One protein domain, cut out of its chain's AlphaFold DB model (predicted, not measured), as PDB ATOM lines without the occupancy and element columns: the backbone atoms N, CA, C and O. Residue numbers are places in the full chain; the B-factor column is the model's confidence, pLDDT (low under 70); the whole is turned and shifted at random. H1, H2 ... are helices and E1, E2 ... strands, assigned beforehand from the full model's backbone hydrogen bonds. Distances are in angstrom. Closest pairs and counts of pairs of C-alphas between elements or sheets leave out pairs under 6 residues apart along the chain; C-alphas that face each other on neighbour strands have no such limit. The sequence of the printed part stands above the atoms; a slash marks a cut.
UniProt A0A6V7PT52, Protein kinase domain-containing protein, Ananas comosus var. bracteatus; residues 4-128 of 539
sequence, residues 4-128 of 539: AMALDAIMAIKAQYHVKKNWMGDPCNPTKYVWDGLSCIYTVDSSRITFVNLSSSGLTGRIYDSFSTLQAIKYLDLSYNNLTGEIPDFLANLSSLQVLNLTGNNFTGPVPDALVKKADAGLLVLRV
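AT A GLANCE: This is residues 4 to 128 of the 539 residues of the protein "Protein kinase domain-containing protein" of Ananas comosus var. bracteatus (UniProt A0A6V7PT52). With little regular structure, the chain winds in stacked turns, its parallel strands E2, E3, E5 and E6, of which E3, E5 and E6 are short and E2 is the longest, side by side in one wall, and the hairpin E1 and E2 at one end. The 125 printed residues, 48 in named elements, run H1 E1 E2 E3 E4 E5 H2 E6: mixed class, mixed sheet E1 E2 E3 E5 E6, compact, radius of gyration of the C-alphas 14.1 A, spans 40 by 30 by 19 A.

IN THESE COORDINATES: H1, residues 4 to 16, 18.0 A, begins at C-alpha 4 (60.843, 69.182, 53.932). E1 is 38 to 43, E2 46 to 53, 21.2 A, E3 75 to 77, E4 82 to 85, E5 99 to 101, H2 113 to 120. E6, 125 to 127, ends at C-alpha 127 (60.316, 64.185, 83.317).

HOW THE PARTS SIT: H1 only grazes the sheet, closest C-alphas Ala 6 and Ile 49, 7.6 A. E1 and E2 are antiparallel, N 41 to O 48 2.9 A. E3 is parallel to E2, N 52 to O 75 2.9 A, and to E5, N 101 to O 76 2.9 A. E4 pairs with no named strand. E5, H2, E6 form a strand-helix-strand unit, two parallel strands joined through a helix, right-handed; N 127 to O 100 is 2.9 A. H2 only grazes the sheet. Both helices have every O i to N i+4 pair within hydrogen-bond range.

THE WHOLE: The C-alphas farthest apart, Val 44 and Gly 109, are 43.0 A apart. The printed part has no cut. Links H1 to E1, E2 to E3, E4 to E5 and E5 to H2 are long. Residues 4 to 5, 24 to 25, 30 and 44 to 46 have pLDDT under 70.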
ATOM      1  N   ALA A   4      60.950  67.720  53.877       55.56
ATOM      2  CA  ALA A   4      60.843  69.182  53.932       55.56
ATOM      3  C   ALA A   4      60.191  69.714  55.221       55.56
ATOM      4  O   ALA A   4      60.850  70.393  55.997       55.56
ATOM      5  N   MET A   5      58.962  69.298  55.552       66.06
ATOM      6  CA  MET A   5      58.257  69.829  56.734       66.06
ATOM      7  C   MET A   5      58.947  69.518  58.078       66.06
ATOM      8  O   MET A   5      58.702  70.208  59.067       66.06
ATOM      9  N   ALA A   6      59.781  68.473  58.147       70.19
ATOM     10  CA  ALA A   6      60.572  68.155  59.340       70.19
ATOM     11  C   ALA A   6      61.901  68.935  59.378       70.19
ATOM     12  O   ALA A   6      62.371  69.287  60.460       70.19
ATOM     13  N   LEU A   7      62.466  69.242  58.205       76.56
ATOM     14  CA  LEU A   7      63.582  70.169  58.030       76.56
ATOM     15  C   LEU A   7      63.170  71.604  58.405       76.56
ATOM     16  O   LEU A   7      63.805  72.200  59.274       76.56
ATOM     17  N   ASP A   8      62.076  72.121  57.838       79.88
ATOM     18  CA  ASP A   8      61.525  73.457  58.118       79.88
ATOM     19  C   ASP A   8      61.322  73.680  59.619       79.88
ATOM     20  O   ASP A   8      61.701  74.707  60.179       79.88
ATOM     21  N   ALA A   9      60.759  72.675  60.291       84.69
ATOM     22  CA  ALA A   9      60.516  72.675  61.725       84.69
ATOM     23  C   ALA A   9      61.801  72.811  62.549       84.69
ATOM     24  O   ALA A   9      61.886  73.649  63.448       84.69
ATOM     25  N   ILE A  10      62.815  72.005  62.229       85.94
ATOM     26  CA  ILE A  10      64.104  72.013  62.919       85.94
ATOM     27  C   ILE A  10      64.919  73.275  62.592       85.94
ATOM     28  O   ILE A  10      65.594  73.807  63.474       85.94
ATOM     29  N   MET A  11      64.796  73.825  61.382       82.25
ATOM     30  CA  MET A  11      65.377  75.121  61.011       82.25
ATOM     31  C   MET A  11      64.676  76.294  61.711       82.25
ATOM     32  O   MET A  11      65.352  77.212  62.178       82.25
ATOM     33  N   ALA A  12      63.352  76.244  61.881       86.56
ATOM     34  CA  ALA A  12      62.610  77.214  62.685       86.56
ATOM     35  C   ALA A  12      63.033  77.161  64.164       86.56
ATOM     36  O   ALA A  12      63.320  78.204  64.745       86.56
ATOM     37  N   ILE A  13      63.180  75.961  64.740       88.94
ATOM     38  CA  ILE A  13      63.730  75.755  66.093       88.94
ATOM     39  C   ILE A  13      65.160  76.318  66.191       88.94
ATOM     40  O   ILE A  13      65.478  77.028  67.147       88.94
ATOM     41  N   LYS A  14      66.016  76.073  65.185       87.19
ATOM     42  CA  LYS A  14      67.376  76.635  65.130       87.19
ATOM     43  C   LYS A  14      67.360  78.164  65.188       87.19
ATOM     44  O   LYS A  14      68.152  78.747  65.926       87.19
ATOM     45  N   ALA A  15      66.476  78.798  64.418       86.38
ATOM     46  CA  ALA A  15      66.346  80.250  64.351       86.38
ATOM     47  C   ALA A  15      65.775  80.845  65.651       86.38
ATOM     48  O   ALA A  15      66.343  81.799  66.172       86.38
ATOM     49  N   GLN A  16      64.711  80.248  66.200       89.19
ATOM     50  CA  GLN A  16      64.004  80.711  67.404       89.19
ATOM     51  C   GLN A  16      64.881  80.746  68.662       89.19
ATOM     52  O   GLN A  16      64.740  81.662  69.468       89.19
ATOM     53  N   TYR A  17      65.780  79.771  68.833       87.81
ATOM     54  CA  TYR A  17      66.689  79.702  69.987       87.81
ATOM     55  C   TYR A  17      68.159  79.990  69.635       87.81
ATOM     56  O   TYR A  17      69.044  79.736  70.449       87.81
ATOM     57  N   HIS A  18      68.443  80.474  68.420       85.44
ATOM     58  CA  HIS A  18      69.798  80.750  67.918       85.44
ATOM     59  C   HIS A  18      70.801  79.588  68.126       85.44
ATOM     60  O   HIS A  18      71.939  79.797  68.553       85.44
ATOM     61  N   VAL A  19      70.379  78.349  67.839       83.81
ATOM     62  CA  VAL A  19      71.109  77.115  68.197       83.81
ATOM     63  C   VAL A  19      72.484  77.041  67.512       83.81
ATOM     64  O   VAL A  19      72.593  76.802  66.306       83.81
ATOM     65  N   LYS A  20      73.552  77.191  68.308       77.19
ATOM     66  CA  LYS A  20      74.965  77.173  67.880       77.19
ATOM     67  C   LYS A  20      75.536  75.750  67.773       77.19
ATOM     68  O   LYS A  20      76.488  75.399  68.461       77.19
ATOM     69  N   LYS A  21      74.930  74.926  66.919       79.19
ATOM     70  CA  LYS A  21      75.399  73.573  66.558       79.19
ATOM     71  C   LYS A  21      75.706  73.505  65.055       79.19
ATOM     72  O   LYS A  21      75.378  74.444  64.328       79.19
ATOM     73  N   ASN A  22      76.246  72.387  64.561       73.06
ATOM     74  CA  ASN A  22      76.461  72.099  63.125       73.06
ATOM     75  C   ASN A  22      75.168  71.992  62.271       73.06
ATOM     76  O   ASN A  22      75.173  71.402  61.193       73.06
ATOM     77  N   TRP A  23      74.060  72.557  62.751       77.38
ATOM     78  CA  TRP A  23      72.708  72.436  62.223       77.38
ATOM     79  C   TRP A  23      72.556  73.191  60.892       77.38
ATOM     80  O   TRP A  23      72.169  74.361  60.871       77.38
ATOM     81  N   MET A  24      72.932  72.563  59.779       61.03
ATOM     82  CA  MET A  24      72.918  73.158  58.441       61.03
ATOM     83  C   MET A  24      72.637  72.087  57.376       61.03
ATOM     84  O   MET A  24      73.428  71.164  57.212       61.03
ATOM     85  N   GLY A  25      71.519  72.221  56.650       67.69
ATOM     86  CA  GLY A  25      71.119  71.300  55.579       67.69
ATOM     87  C   GLY A  25      70.120  70.200  55.913       67.69
ATOM     88  O   GLY A  25      69.159  70.441  56.628       67.69
ATOM     89  N   ASP A  26      70.323  68.993  55.377       73.06
ATOM     90  CA  ASP A  26      69.528  67.819  55.759       73.06
ATOM     91  C   ASP A  26      69.994  67.325  57.150       73.06
ATOM     92  O   ASP A  26      71.191  67.093  57.343       73.06
ATOM     93  N   PRO A  27      69.089  67.177  58.137       78.94
ATOM     94  CA  PRO A  27      69.435  66.786  59.507       78.94
ATOM     95  C   PRO A  27      69.851  65.317  59.667       78.94
ATOM     96  O   PRO A  27      70.362  64.936  60.722       78.94
ATOM     97  N   CYS A  28      69.603  64.489  58.653       78.81
ATOM     98  CA  CYS A  28      69.727  63.038  58.693       78.81
ATOM     99  C   CYS A  28      70.694  62.466  57.645       78.81
ATOM    100  O   CYS A  28      71.218  61.374  57.843       78.81
ATOM    101  N   ASN A  29      70.889  63.128  56.505       70.12
ATOM    102  CA  ASN A  29      71.601  62.557  55.366       70.12
ATOM    103  C   ASN A  29      72.703  63.489  54.835       70.12
ATOM    104  O   ASN A  29      72.421  64.655  54.567       70.12
ATOM    105  N   PRO A  30      73.927  62.993  54.564       66.50
ATOM    106  CA  PRO A  30      74.473  61.655  54.841       66.50
ATOM    107  C   PRO A  30      74.601  61.261  56.322       66.50
ATOM    108  O   PRO A  30      74.963  62.067  57.173       66.50
ATOM    109  N   THR A  31      74.455  59.959  56.590       73.56
ATOM    110  CA  THR A  31      74.602  59.303  57.911       73.56
ATOM    111  C   THR A  31      75.887  59.657  58.672       73.56
ATOM    112  O   THR A  31      75.876  59.742  59.896       73.56
ATOM    113  N   LYS A  32      76.999  59.865  57.955       71.69
ATOM    114  CA  LYS A  32      78.320  60.251  58.496       71.69
ATOM    115  C   LYS A  32      78.358  61.692  59.040       71.69
ATOM    116  O   LYS A  32      79.274  62.025  59.783       71.69
ATOM    117  N   TYR A  33      77.384  62.526  58.673       70.81
ATOM    118  CA  TYR A  33      77.332  63.964  58.960       70.81
ATOM    119  C   TYR A  33      75.966  64.394  59.546       70.81
ATOM    120  O   TYR A  33      75.545  65.537  59.374       70.81
ATOM    121  N   VAL A  34      75.274  63.477  60.238       81.75
ATOM    122  CA  VAL A  34      74.065  63.768  61.035       81.75
ATOM    123  C   VAL A  34      74.362  64.864  62.057       81.75
ATOM    124  O   VAL A  34      75.439  64.894  62.653       81.75
ATOM    125  N   TRP A  35      73.399  65.757  62.269       86.69
ATOM    126  CA  TRP A  35      73.573  66.922  63.132       86.69
ATOM    127  C   TRP A  35      73.724  66.581  64.623       86.69
ATOM    128  O   TRP A  35      73.109  65.652  65.149       86.69
ATOM    129  N   ASP A  36      74.461  67.425  65.343       83.50
ATOM    130  CA  ASP A  36      74.787  67.253  66.756       83.50
ATOM    131  C   ASP A  36      73.523  67.257  67.626       83.50
ATOM    132  O   ASP A  36      72.771  68.237  67.693       83.50
ATOM    133  N   GLY A  37      73.302  66.155  68.341       85.56
ATOM    134  CA  GLY A  37      72.113  65.959  69.170       85.56
ATOM    135  C   GLY A  37      70.852  65.558  68.399       85.56
ATOM    136  O   GLY A  37      69.808  65.419  69.030       85.56
ATOM    137  N   LEU A  38      70.919  65.335  67.083       90.94
ATOM    138  CA  LEU A  38      69.859  64.656  66.338       90.94
ATOM    139  C   LEU A  38      70.195  63.174  66.142       90.94
ATOM    140  O   LEU A  38      71.352  62.765  66.144       90.94
ATOM    141  N   SER A  39      69.164  62.348  65.964       89.12
ATOM    142  CA  SER A  39      69.326  61.019  65.369       89.12
ATOM    143  C   SER A  39      68.077  60.609  64.599       89.12
ATOM    144  O   SER A  39      66.941  60.925  64.984       89.12
ATOM    145  N   CYS A  40      68.298  59.909  63.491       88.31
ATOM    146  CA  CYS A  40      67.287  59.612  62.490       88.31
ATOM    147  C   CYS A  40      67.155  58.113  62.228       88.31
ATOM    148  O   CYS A  40      68.125  57.361  62.310       88.31
ATOM    149  N   ILE A  41      65.946  57.699  61.853       84.94
ATOM    150  CA  ILE A  41      65.690  56.386  61.266       84.94
ATOM    151  C   ILE A  41      65.752  56.481  59.740       84.94
ATOM    152  O   ILE A  41      65.299  57.465  59.146       84.94
ATOM    153  N   TYR A  42      66.294  55.438  59.118       81.19
ATOM    154  CA  TYR A  42      66.443  55.315  57.673       81.19
ATOM    155  C   TYR A  42      65.523  54.204  57.178       81.19
ATOM    156  O   TYR A  42      65.621  53.054  57.607       81.19
ATOM    157  N   THR A  43      64.606  54.572  56.294       73.38
ATOM    158  CA  THR A  43      63.766  53.660  55.510       73.38
ATOM    159  C   THR A  43      64.172  53.774  54.045       73.38
ATOM    160  O   THR A  43      64.751  54.789  53.663       73.38
ATOM    161  N   VAL A  44      63.857  52.762  53.230       63.94
ATOM    162  CA  VAL A  44      64.222  52.717  51.797       63.94
ATOM    163  C   VAL A  44      63.830  54.005  51.055       63.94
ATOM    164  O   VAL A  44      64.605  54.493  50.240       63.94
ATOM    165  N   ASP A  45      62.684  54.598  51.411       55.84
ATOM    166  CA  ASP A  45      62.109  55.764  50.727       55.84
ATOM    167  C   ASP A  45      62.212  57.088  51.521       55.84
ATOM    168  O   ASP A  45      61.770  58.129  51.034       55.84
ATOM    169  N   SER A  46      62.714  57.085  52.770       66.12
ATOM    170  CA  SER A  46      62.822  58.312  53.588       66.12
ATOM    171  C   SER A  46      63.764  58.216  54.798       66.12
ATOM    172  O   SER A  46      63.794  57.206  55.509       66.12
ATOM    173  N   SER A  47      64.449  59.316  55.110       78.81
ATOM    174  CA  SER A  47      65.024  59.599  56.432       78.81
ATOM    175  C   SER A  47      63.994  60.316  57.317       78.81
ATOM    176  O   SER A  47      63.153  61.066  56.814       78.81
ATOM    177  N   ARG A  48      64.014  60.088  58.640       85.12
ATOM    178  CA  ARG A  48      63.167  60.828  59.603       85.12
ATOM    179  C   ARG A  48      63.855  61.025  60.946       85.12
ATOM    180  O   ARG A  48      64.341  60.057  61.525       85.12
ATOM    181  N   ILE A  49      63.805  62.243  61.479       89.12
ATOM    182  CA  ILE A  49      64.261  62.560  62.839       89.12
ATOM    183  C   ILE A  49      63.410  61.786  63.854       89.12
ATOM    184  O   ILE A  49      62.184  61.884  63.852       89.12
ATOM    185  N   THR A  50      64.069  61.037  64.738       91.81
ATOM    186  CA  THR A  50      63.427  60.302  65.847       91.81
ATOM    187  C   THR A  50      63.922  60.737  67.226       91.81
ATOM    188  O   THR A  50      63.299  60.408  68.233       91.81
ATOM    189  N   PHE A  51      65.019  61.487  67.287       93.25
ATOM    190  CA  PHE A  51      65.671  61.930  68.515       93.25
ATOM    191  C   PHE A  51      66.095  63.391  68.349       93.25
ATOM    192  O   PHE A  51      66.741  63.721  67.353       93.25
ATOM    193  N   VAL A  52      65.742  64.242  69.313       94.88
ATOM    194  CA  VAL A  52      66.197  65.635  69.409       94.88
ATOM    195  C   VAL A  52      66.692  65.885  70.830       94.88
ATOM    196  O   VAL A  52      65.926  65.791  71.789       94.88
ATOM    197  N   ASN A  53      67.967  66.235  70.955       94.25
ATOM    198  CA  ASN A  53      68.601  66.646  72.196       94.25
ATOM    199  C   ASN A  53      69.130  68.084  72.062       94.25
ATOM    200  O   ASN A  53      70.101  68.368  71.347       94.25
ATOM    201  N   LEU A  54      68.474  68.986  72.787       93.62
ATOM    202  CA  LEU A  54      68.873  70.370  73.019       93.62
ATOM    203  C   LEU A  54      69.055  70.636  74.524       93.62
ATOM    204  O   LEU A  54      68.881  71.768  74.978       93.62
ATOM    205  N   SER A  55      69.406  69.616  75.312       94.56
ATOM    206  CA  SER A  55      69.757  69.821  76.716       94.56
ATOM    207  C   SER A  55      71.009  70.688  76.850       94.56
ATOM    208  O   SER A  55      71.840  70.743  75.932       94.56
ATOM    209  N   SER A  56      71.111  71.434  77.954       90.94
ATOM    210  CA  SER A  56      72.246  72.325  78.265       90.94
ATOM    211  C   SER A  56      72.650  73.278  77.125       90.94
ATOM    212  O   SER A  56      73.804  73.693  77.031       90.94
ATOM    213  N   SER A  57      71.717  73.617  76.227       89.50
ATOM    214  CA  SER A  57      71.987  74.361  74.986       89.50
ATOM    215  C   SER A  57      71.717  75.867  75.116       89.50
ATOM    216  O   SER A  57      71.795  76.593  74.126       89.50
ATOM    217  N   GLY A  58      71.415  76.346  76.329       88.44
ATOM    218  CA  GLY A  58      71.181  77.759  76.634       88.44
ATOM    219  C   GLY A  58      69.841  78.303  76.131       88.44
ATOM    220  O   GLY A  58      69.716  79.514  75.965       88.44
ATOM    221  N   LEU A  59      68.855  77.435  75.866       92.75
ATOM    222  CA  LEU A  59      67.560  77.849  75.318       92.75
ATOM    223  C   LEU A  59      66.818  78.782  76.291       92.75
ATOM    224  O   LEU A  59      66.809  78.542  77.501       92.75
ATOM    225  N   THR A  60      66.151  79.806  75.757       92.06
ATOM    226  CA  THR A  60      65.347  80.788  76.505       92.06
ATOM    227  C   THR A  60      63.957  80.959  75.888       92.06
ATOM    228  O   THR A  60      63.756  80.707  74.701       92.06
ATOM    229  N   GLY A  61      62.985  81.414  76.686       92.56
ATOM    230  CA  GLY A  61      61.613  81.661  76.225       92.56
ATOM    231  C   GLY A  61      60.705  80.428  76.298       92.56
ATOM    232  O   GLY A  61      60.975  79.494  77.051       92.56
ATOM    233  N   ARG A  62      59.587  80.442  75.561       95.06
ATOM    234  CA  ARG A  62      58.579  79.361  75.577       95.06
ATOM    235  C   ARG A  62      58.924  78.231  74.607       95.06
ATOM    236  O   ARG A  62      59.599  78.467  73.612       95.06
ATOM    237  N   ILE A  63      58.371  77.036  74.834       95.31
ATOM    238  CA  ILE A  63      58.395  75.971  73.820       95.31
ATOM    239  C   ILE A  63      57.531  76.415  72.628       95.31
ATOM    240  O   ILE A  63      56.320  76.589  72.759       95.31
ATOM    241  N   TYR A  64      58.161  76.621  71.471       93.75
ATOM    242  CA  TYR A  64      57.485  77.047  70.243       93.75
ATOM    243  C   TYR A  64      56.767  75.910  69.511       93.75
ATOM    244  O   TYR A  64      57.213  74.761  69.476       93.75
ATOM    245  N   ASP A  65      55.691  76.283  68.823       91.06
ATOM    246  CA  ASP A  65      54.774  75.395  68.101       91.06
ATOM    247  C   ASP A  65      55.447  74.614  66.949       91.06
ATOM    248  O   ASP A  65      54.938  73.582  66.507       91.06
ATOM    249  N   SER A  66      56.644  75.037  66.523       90.44
ATOM    250  CA  SER A  66      57.504  74.349  65.548       90.44
ATOM    251  C   SER A  66      57.879  72.913  65.935       90.44
ATOM    252  O   SER A  66      58.188  72.126  65.048       90.44
ATOM    253  N   PHE A  67      57.810  72.526  67.215       91.50
ATOM    254  CA  PHE A  67      57.996  71.126  67.626       91.50
ATOM    255  C   PHE A  67      56.810  70.207  67.259       91.50
ATOM    256  O   PHE A  67      57.005  69.001  67.123       91.50
ATOM    257  N   SER A  68      55.591  70.737  67.078       89.25
ATOM    258  CA  SER A  68      54.357  69.946  66.855       89.25
ATOM    259  C   SER A  68      54.339  69.137  65.546       89.25
ATOM    260  O   SER A  68      53.640  68.123  65.424       89.25
ATOM    261  N   THR A  69      55.131  69.576  64.569       87.19
ATOM    262  CA  THR A  69      55.282  68.992  63.230       87.19
ATOM    263  C   THR A  69      56.128  67.719  63.225       87.19
ATOM    264  O   THR A  69      55.984  66.895  62.320       87.19
ATOM    265  N   LEU A  70      56.988  67.519  64.234       88.94
ATOM    266  CA  LEU A  70      57.976  66.437  64.311       88.94
ATOM    267  C   LEU A  70      57.342  65.093  64.710       88.94
ATOM    268  O   LEU A  70      57.818  64.401  65.598       88.94
ATOM    269  N   GLN A  71      56.265  64.683  64.041       88.56
ATOM    270  CA  GLN A  71      55.411  63.546  64.419       88.56
ATOM    271  C   GLN A  71      56.113  62.173  64.495       88.56
ATOM    272  O   GLN A  71      55.565  61.238  65.079       88.56
ATOM    273  N   ALA A  72      57.321  62.041  63.938       89.44
ATOM    274  CA  ALA A  72      58.167  60.847  64.043       89.44
ATOM    275  C   ALA A  72      59.090  60.827  65.284       89.44
ATOM    276  O   ALA A  72      59.752  59.817  65.534       89.44
ATOM    277  N   ILE A  73      59.147  61.914  66.064       93.31
ATOM    278  CA  ILE A  73      60.013  62.032  67.239       93.31
ATOM    279  C   ILE A  73      59.604  61.039  68.333       93.31
ATOM    280  O   ILE A  73      58.440  60.954  68.713       93.31
ATOM    281  N   LYS A  74      60.584  60.295  68.849       94.19
ATOM    282  CA  LYS A  74      60.448  59.365  69.977       94.19
ATOM    283  C   LYS A  74      61.056  59.925  71.255       94.19
ATOM    284  O   LYS A  74      60.553  59.646  72.338       94.19
ATOM    285  N   TYR A  75      62.118  60.712  71.129       95.56
ATOM    286  CA  TYR A  75      62.876  61.254  72.249       95.56
ATOM    287  C   TYR A  75      63.079  62.756  72.056       95.56
ATOM    288  O   TYR A  75      63.677  63.169  71.059       95.56
ATOM    289  N   LEU A  76      62.582  63.553  73.001       96.88
ATOM    290  CA  LEU A  76      62.771  65.001  73.049       96.88
ATOM    291  C   LEU A  76      63.364  65.389  74.406       96.88
ATOM    292  O   LEU A  76      62.721  65.205  75.440       96.88
ATOM    293  N   ASP A  77      64.573  65.943  74.392       96.62
ATOM    294  CA  ASP A  77      65.248  66.444  75.588       96.62
ATOM    295  C   ASP A  77      65.566  67.935  75.451       96.62
ATOM    296  O   ASP A  77      66.328  68.348  74.571       96.62
ATOM    297  N   LEU A  78      64.946  68.727  76.327       96.25
ATOM    298  CA  LEU A  78      65.125  70.171  76.485       96.25
ATOM    299  C   LEU A  78      65.624  70.513  77.906       96.25
ATOM    300  O   LEU A  78      65.478  71.652  78.355       96.25
ATOM    301  N   SER A  79      66.164  69.540  78.645       96.19
ATOM    302  CA  SER A  79      66.544  69.697  80.055       96.19
ATOM    303  C   SER A  79      67.742  70.628  80.280       96.19
ATOM    304  O   SER A  79      68.567  70.832  79.391       96.19
ATOM    305  N   TYR A  80      67.854  71.190  81.485       95.31
ATOM    306  CA  TYR A  80      68.938  72.099  81.886       95.31
ATOM    307  C   TYR A  80      69.068  73.325  80.964       95.31
ATOM    308  O   TYR A  80      70.149  73.666  80.488       95.31
ATOM    309  N   ASN A  81      67.943  73.991  80.707       95.25
ATOM    310  CA  ASN A  81      67.861  75.237  79.945       95.25
ATOM    311  C   ASN A  81      67.145  76.320  80.773       95.25
ATOM    312  O   ASN A  81      66.789  76.117  81.932       95.25
ATOM    313  N   ASN A  82      66.946  77.502  80.192       93.38
ATOM    314  CA  ASN A  82      66.243  78.615  80.825       93.38
ATOM    315  C   ASN A  82      64.895  78.877  80.126       93.38
ATOM    316  O   ASN A  82      64.536  80.023  79.840       93.38
ATOM    317  N   LEU A  83      64.170  77.799  79.796       95.31
ATOM    318  CA  LEU A  83      62.829  77.880  79.213       95.31
ATOM    319  C   LEU A  83      61.799  78.291  80.274       95.31
ATOM    320  O   LEU A  83      61.943  77.986  81.459       95.31
ATOM    321  N   THR A  84      60.761  78.997  79.834       92.75
ATOM    322  CA  THR A  84      59.795  79.724  80.672       92.75
ATOM    323  C   THR A  84      58.381  79.660  80.103       92.75
ATOM    324  O   THR A  84      58.211  79.569  78.887       92.75
ATOM    325  N   GLY A  85      57.370  79.834  80.955       92.19
ATOM    326  CA  GLY A  85      55.959  79.788  80.559       92.19
ATOM    327  C   GLY A  85      55.367  78.386  80.697       92.19
ATOM    328  O   GLY A  85      55.938  77.532  81.370       92.19
ATOM    329  N   GLU A  86      54.206  78.158  80.091       93.62
ATOM    330  CA  GLU A  86      53.465  76.896  80.220       93.62
ATOM    331  C   GLU A  86      53.986  75.804  79.272       93.62
ATOM    332  O   GLU A  86      54.535  76.086  78.202       93.62
ATOM    333  N   ILE A  87      53.818  74.539  79.670       95.31
ATOM    334  CA  ILE A  87      54.169  73.364  78.858       95.31
ATOM    335  C   ILE A  87      53.044  73.147  77.827       95.31
ATOM    336  O   ILE A  87      51.919  72.888  78.243       95.31
ATOM    337  N   PRO A  88      53.286  73.220  76.501       95.44
ATOM    338  CA  PRO A  88      52.191  73.194  75.528       95.44
ATOM    339  C   PRO A  88      51.521  71.825  75.343       95.44
ATOM    340  O   PRO A  88      52.191  70.812  75.119       95.44
ATOM    341  N   ASP A  89      50.184  71.821  75.280       92.56
ATOM    342  CA  ASP A  89      49.350  70.635  75.015       92.56
ATOM    343  C   ASP A  89      49.739  69.873  73.738       92.56
ATOM    344  O   ASP A  89      49.613  68.647  73.679       92.56
ATOM    345  N   PHE A  90      50.246  70.563  72.705       94.44
ATOM    346  CA  PHE A  90      50.600  69.920  71.434       94.44
ATOM    347  C   PHE A  90      51.680  68.837  71.589       94.44
ATOM    348  O   PHE A  90      51.773  67.952  70.739       94.44
ATOM    349  N   LEU A  91      52.473  68.865  72.667       94.75
ATOM    350  CA  LEU A  91      53.453  67.820  72.968       94.75
ATOM    351  C   LEU A  91      52.772  66.461  73.208       94.75
ATOM    352  O   LEU A  91      53.329  65.425  72.848       94.75
ATOM    353  N   ALA A  92      51.534  66.443  73.719       91.38
ATOM    354  CA  ALA A  92      50.741  65.219  73.827       91.38
ATOM    355  C   ALA A  92      50.276  64.702  72.453       91.38
ATOM    356  O   ALA A  92      50.147  63.491  72.269       91.38
ATOM    357  N   ASN A  93      50.108  65.589  71.466       91.88
ATOM    358  CA  ASN A  93      49.716  65.244  70.094       91.88
ATOM    359  C   ASN A  93      50.877  64.696  69.243       91.88
ATOM    360  O   ASN A  93      50.662  64.306  68.096       91.88
ATOM    361  N   LEU A  94      52.102  64.627  69.778       92.00
ATOM    362  CA  LEU A  94      53.207  63.910  69.142       92.00
ATOM    363  C   LEU A  94      52.963  62.400  69.268       92.00
ATOM    364  O   LEU A  94      53.093  61.799  70.338       92.00
ATOM    365  N   SER A  95      52.544  61.791  68.159       88.00
ATOM    366  CA  SER A  95      52.077  60.398  68.104       88.00
ATOM    367  C   SER A  95      53.162  59.362  68.421       88.00
ATOM    368  O   SER A  95      52.860  58.349  69.047       88.00
ATOM    369  N   SER A  96      54.417  59.631  68.049       91.44
ATOM    370  CA  SER A  96      55.554  58.715  68.252       91.44
ATOM    371  C   SER A  96      56.323  58.923  69.568       91.44
ATOM    372  O   SER A  96      57.253  58.162  69.835       91.44
ATOM    373  N   LEU A  97      55.984  59.941  70.370       94.75
ATOM    374  CA  LEU A  97      56.803  60.408  71.496       94.75
ATOM    375  C   LEU A  97      56.762  59.435  72.687       94.75
ATOM    376  O   LEU A  97      55.703  59.199  73.259       94.75
ATOM    377  N   GLN A  98      57.937  58.920  73.065       94.75
ATOM    378  CA  GLN A  98      58.156  57.922  74.122       94.75
ATOM    379  C   GLN A  98      58.910  58.488  75.334       94.75
ATOM    380  O   GLN A  98      58.744  57.981  76.439       94.75
ATOM    381  N   VAL A  99      59.730  59.530  75.156       95.62
ATOM    382  CA  VAL A  99      60.443  60.219  76.246       95.62
ATOM    383  C   VAL A  99      60.394  61.727  76.028       95.62
ATOM    384  O   VAL A  99      60.774  62.209  74.959       95.62
ATOM    385  N   LEU A 100      59.975  62.461  77.059       96.94
ATOM    386  CA  LEU A 100      59.961  63.922  77.101       96.94
ATOM    387  C   LEU A 100      60.673  64.396  78.371       96.94
ATOM    388  O   LEU A 100      60.160  64.210  79.475       96.94
ATOM    389  N   ASN A 101      61.853  64.995  78.209       96.50
ATOM    390  CA  ASN A 101      62.670  65.476  79.318       96.50
ATOM    391  C   ASN A 101      62.719  67.011  79.353       96.50
ATOM    392  O   ASN A 101      63.255  67.646  78.444       96.50
ATOM    393  N   LEU A 102      62.145  67.590  80.409       96.00
ATOM    394  CA  LEU A 102      61.984  69.031  80.624       96.00
ATOM    395  C   LEU A 102      62.622  69.516  81.943       96.00
ATOM    396  O   LEU A 102      62.524  70.701  82.252       96.00
ATOM    397  N   THR A 103      63.268  68.636  82.719       95.25
ATOM    398  CA  THR A 103      63.857  68.960  84.039       95.25
ATOM    399  C   THR A 103      64.942  70.030  83.965       95.25
ATOM    400  O   THR A 103      65.665  70.103  82.975       95.25
ATOM    401  N   GLY A 104      65.134  70.809  85.021       92.44
ATOM    402  CA  GLY A 104      66.070  71.930  85.034       92.44
ATOM    403  C   GLY A 104      65.631  73.044  84.085       92.44
ATOM    404  O   GLY A 104      66.413  73.449  83.231       92.44
ATOM    405  N   ASN A 105      64.381  73.497  84.201       94.50
ATOM    406  CA  ASN A 105      63.835  74.655  83.480       94.50
ATOM    407  C   ASN A 105      62.945  75.500  84.411       94.50
ATOM    408  O   ASN A 105      62.620  75.093  85.525       94.50
ATOM    409  N   ASN A 106      62.521  76.678  83.955       93.12
ATOM    410  CA  ASN A 106      61.711  77.625  84.727       93.12
ATOM    411  C   ASN A 106      60.259  77.704  84.206       93.12
ATOM    412  O   ASN A 106      59.696  78.789  84.032       93.12
ATOM    413  N   PHE A 107      59.663  76.542  83.916       92.06
ATOM    414  CA  PHE A 107      58.264  76.431  83.489       92.06
ATOM    415  C   PHE A 107      57.283  76.816  84.610       92.06
ATOM    416  O   PHE A 107      57.560  76.661  85.800       92.06
ATOM    417  N   THR A 108      56.116  77.308  84.206       86.56
ATOM    418  CA  THR A 108      55.029  77.783  85.071       86.56
ATOM    419  C   THR A 108      53.720  77.083  84.721       86.56
ATOM    420  O   THR A 108      53.546  76.644  83.589       86.56
ATOM    421  N   GLY A 109      52.774  77.032  85.660       85.50
ATOM    422  CA  GLY A 109      51.494  76.344  85.458       85.50
ATOM    423  C   GLY A 109      51.578  74.822  85.672       85.50
ATOM    424  O   GLY A 109      52.629  74.304  86.065       85.50
ATOM    425  N   PRO A 110      50.460  74.100  85.492       87.88
ATOM    426  CA  PRO A 110      50.410  72.648  85.630       87.88
ATOM    427  C   PRO A 110      51.020  71.935  84.413       87.88
ATOM    428  O   PRO A 110      51.129  72.492  83.322       87.88
ATOM    429  N   VAL A 111      51.355  70.656  84.581       91.31
ATOM    430  CA  VAL A 111      51.607  69.759  83.445       91.31
ATOM    431  C   VAL A 111      50.275  69.462  82.731       91.31
ATOM    432  O   VAL A 111      49.327  69.070  83.411       91.31
ATOM    433  N   PRO A 112      50.196  69.565  81.390       94.19
ATOM    434  CA  PRO A 112      49.038  69.145  80.607       94.19
ATOM    435  C   PRO A 112      48.473  67.769  80.962       94.19
ATOM    436  O   PRO A 112      49.160  66.749  80.879       94.19
ATOM    437  N   ASP A 113      47.167  67.735  81.217       92.25
ATOM    438  CA  ASP A 113      46.365  66.536  81.491       92.25
ATOM    439  C   ASP A 113      46.593  65.413  80.459       92.25
ATOM    440  O   ASP A 113      46.603  64.228  80.792       92.25
ATOM    441  N   ALA A 114      46.797  65.778  79.188       93.00
ATOM    442  CA  ALA A 114      47.048  64.843  78.092       93.00
ATOM    443  C   ALA A 114      48.471  64.241  78.105       93.00
ATOM    444  O   ALA A 114      48.661  63.119  77.633       93.00
ATOM    445  N   LEU A 115      49.462  64.947  78.667       91.81
ATOM    446  CA  LEU A 115      50.802  64.405  78.921       91.81
ATOM    447  C   LEU A 115      50.794  63.487  80.150       91.81
ATOM    448  O   LEU A 115      51.365  62.400  80.083       91.81
ATOM    449  N   VAL A 116      50.099  63.883  81.224       91.12
ATOM    450  CA  VAL A 116      49.936  63.066  82.441       91.12
ATOM    451  C   VAL A 116      49.263  61.734  82.101       91.12
ATOM    452  O   VAL A 116      49.851  60.681  82.322       91.12
ATOM    453  N   LYS A 117      48.117  61.755  81.405       92.25
ATOM    454  CA  LYS A 117      47.403  60.534  80.978       92.25
ATOM    455  C   LYS A 117      48.233  59.627  80.060       92.25
ATOM    456  O   LYS A 117      48.073  58.409  80.105       92.25
ATOM    457  N   LYS A 118      49.140  60.184  79.243       90.94
ATOM    458  CA  LYS A 118      50.109  59.395  78.456       90.94
ATOM    459  C   LYS A 118      51.197  58.755  79.327       90.94
ATOM    460  O   LYS A 118      51.628  57.646  79.013       90.94
ATOM    461  N   ALA A 119      51.638  59.428  80.388       90.06
ATOM    462  CA  ALA A 119      52.617  58.895  81.330       90.06
ATOM    463  C   ALA A 119      52.014  57.799  82.224       90.06
ATOM    464  O   ALA A 119      52.589  56.716  82.318       90.06
ATOM    465  N   ASP A 120      50.816  58.024  82.771       89.44
ATOM    466  CA  ASP A 120      50.072  57.046  83.580       89.44
ATOM    467  C   ASP A 120      49.754  55.765  82.791       89.44
ATOM    468  O   ASP A 120      49.814  54.657  83.324       89.44
ATOM    469  N   ALA A 121      49.470  55.896  81.489       91.25
ATOM    470  CA  ALA A 121      49.274  54.772  80.573       91.25
ATOM    471  C   ALA A 121      50.581  54.050  80.166       91.25
ATOM    472  O   ALA A 121      50.538  53.129  79.349       91.25
ATOM    473  N   GLY A 122      51.745  54.474  80.670       88.75
ATOM    474  CA  GLY A 122      53.053  53.903  80.331       88.75
ATOM    475  C   GLY A 122      53.531  54.189  78.901       88.75
ATOM    476  O   GLY A 122      54.498  53.581  78.447       88.75
ATOM    477  N   LEU A 123      52.871  55.101  78.178       86.75
ATOM    478  CA  LEU A 123      53.180  55.436  76.780       86.75
ATOM    479  C   LEU A 123      54.253  56.529  76.649       86.75
ATOM    480  O   LEU A 123      54.845  56.670  75.581       86.75
ATOM    481  N   LEU A 124      54.494  57.302  77.715       93.88
ATOM    482  CA  LEU A 124      55.428  58.426  77.740       93.88
ATOM    483  C   LEU A 124      56.231  58.470  79.047       93.88
ATOM    484  O   LEU A 124      55.677  58.691  80.119       93.88
ATOM    485  N   VAL A 125      57.557  58.378  78.961       93.88
ATOM    486  CA  VAL A 125      58.454  58.727  80.070       93.88
ATOM    487  C   VAL A 125      58.570  60.249  80.135       93.88
ATOM    488  O   VAL A 125      59.414  60.855  79.472       93.88
ATOM    489  N   LEU A 126      57.692  60.867  80.920       94.00
ATOM    490  CA  LEU A 126      57.702  62.299  81.196       94.00
ATOM    491  C   LEU A 126      58.637  62.618  82.373       94.00
ATOM    492  O   LEU A 126      58.589  61.954  83.408       94.00
ATOM    493  N   ARG A 127      59.470  63.655  82.236       93.25
ATOM    494  CA  ARG A 127      60.316  64.185  83.317       93.25
ATOM    495  C   ARG A 127      60.181  65.705  83.390       93.25
ATOM    496  O   ARG A 127      60.533  66.397  82.439       93.25
ATOM    497  N   VAL A 128      59.685  66.210  84.518       90.50
ATOM    498  CA  VAL A 128      59.485  67.640  84.817       90.50
ATOM    499  C   VAL A 128      59.901  67.880  86.271       90.50
ATOM    500  O   VAL A 128      59.847  66.957  87.087       90.50
TER     501      VAL A 128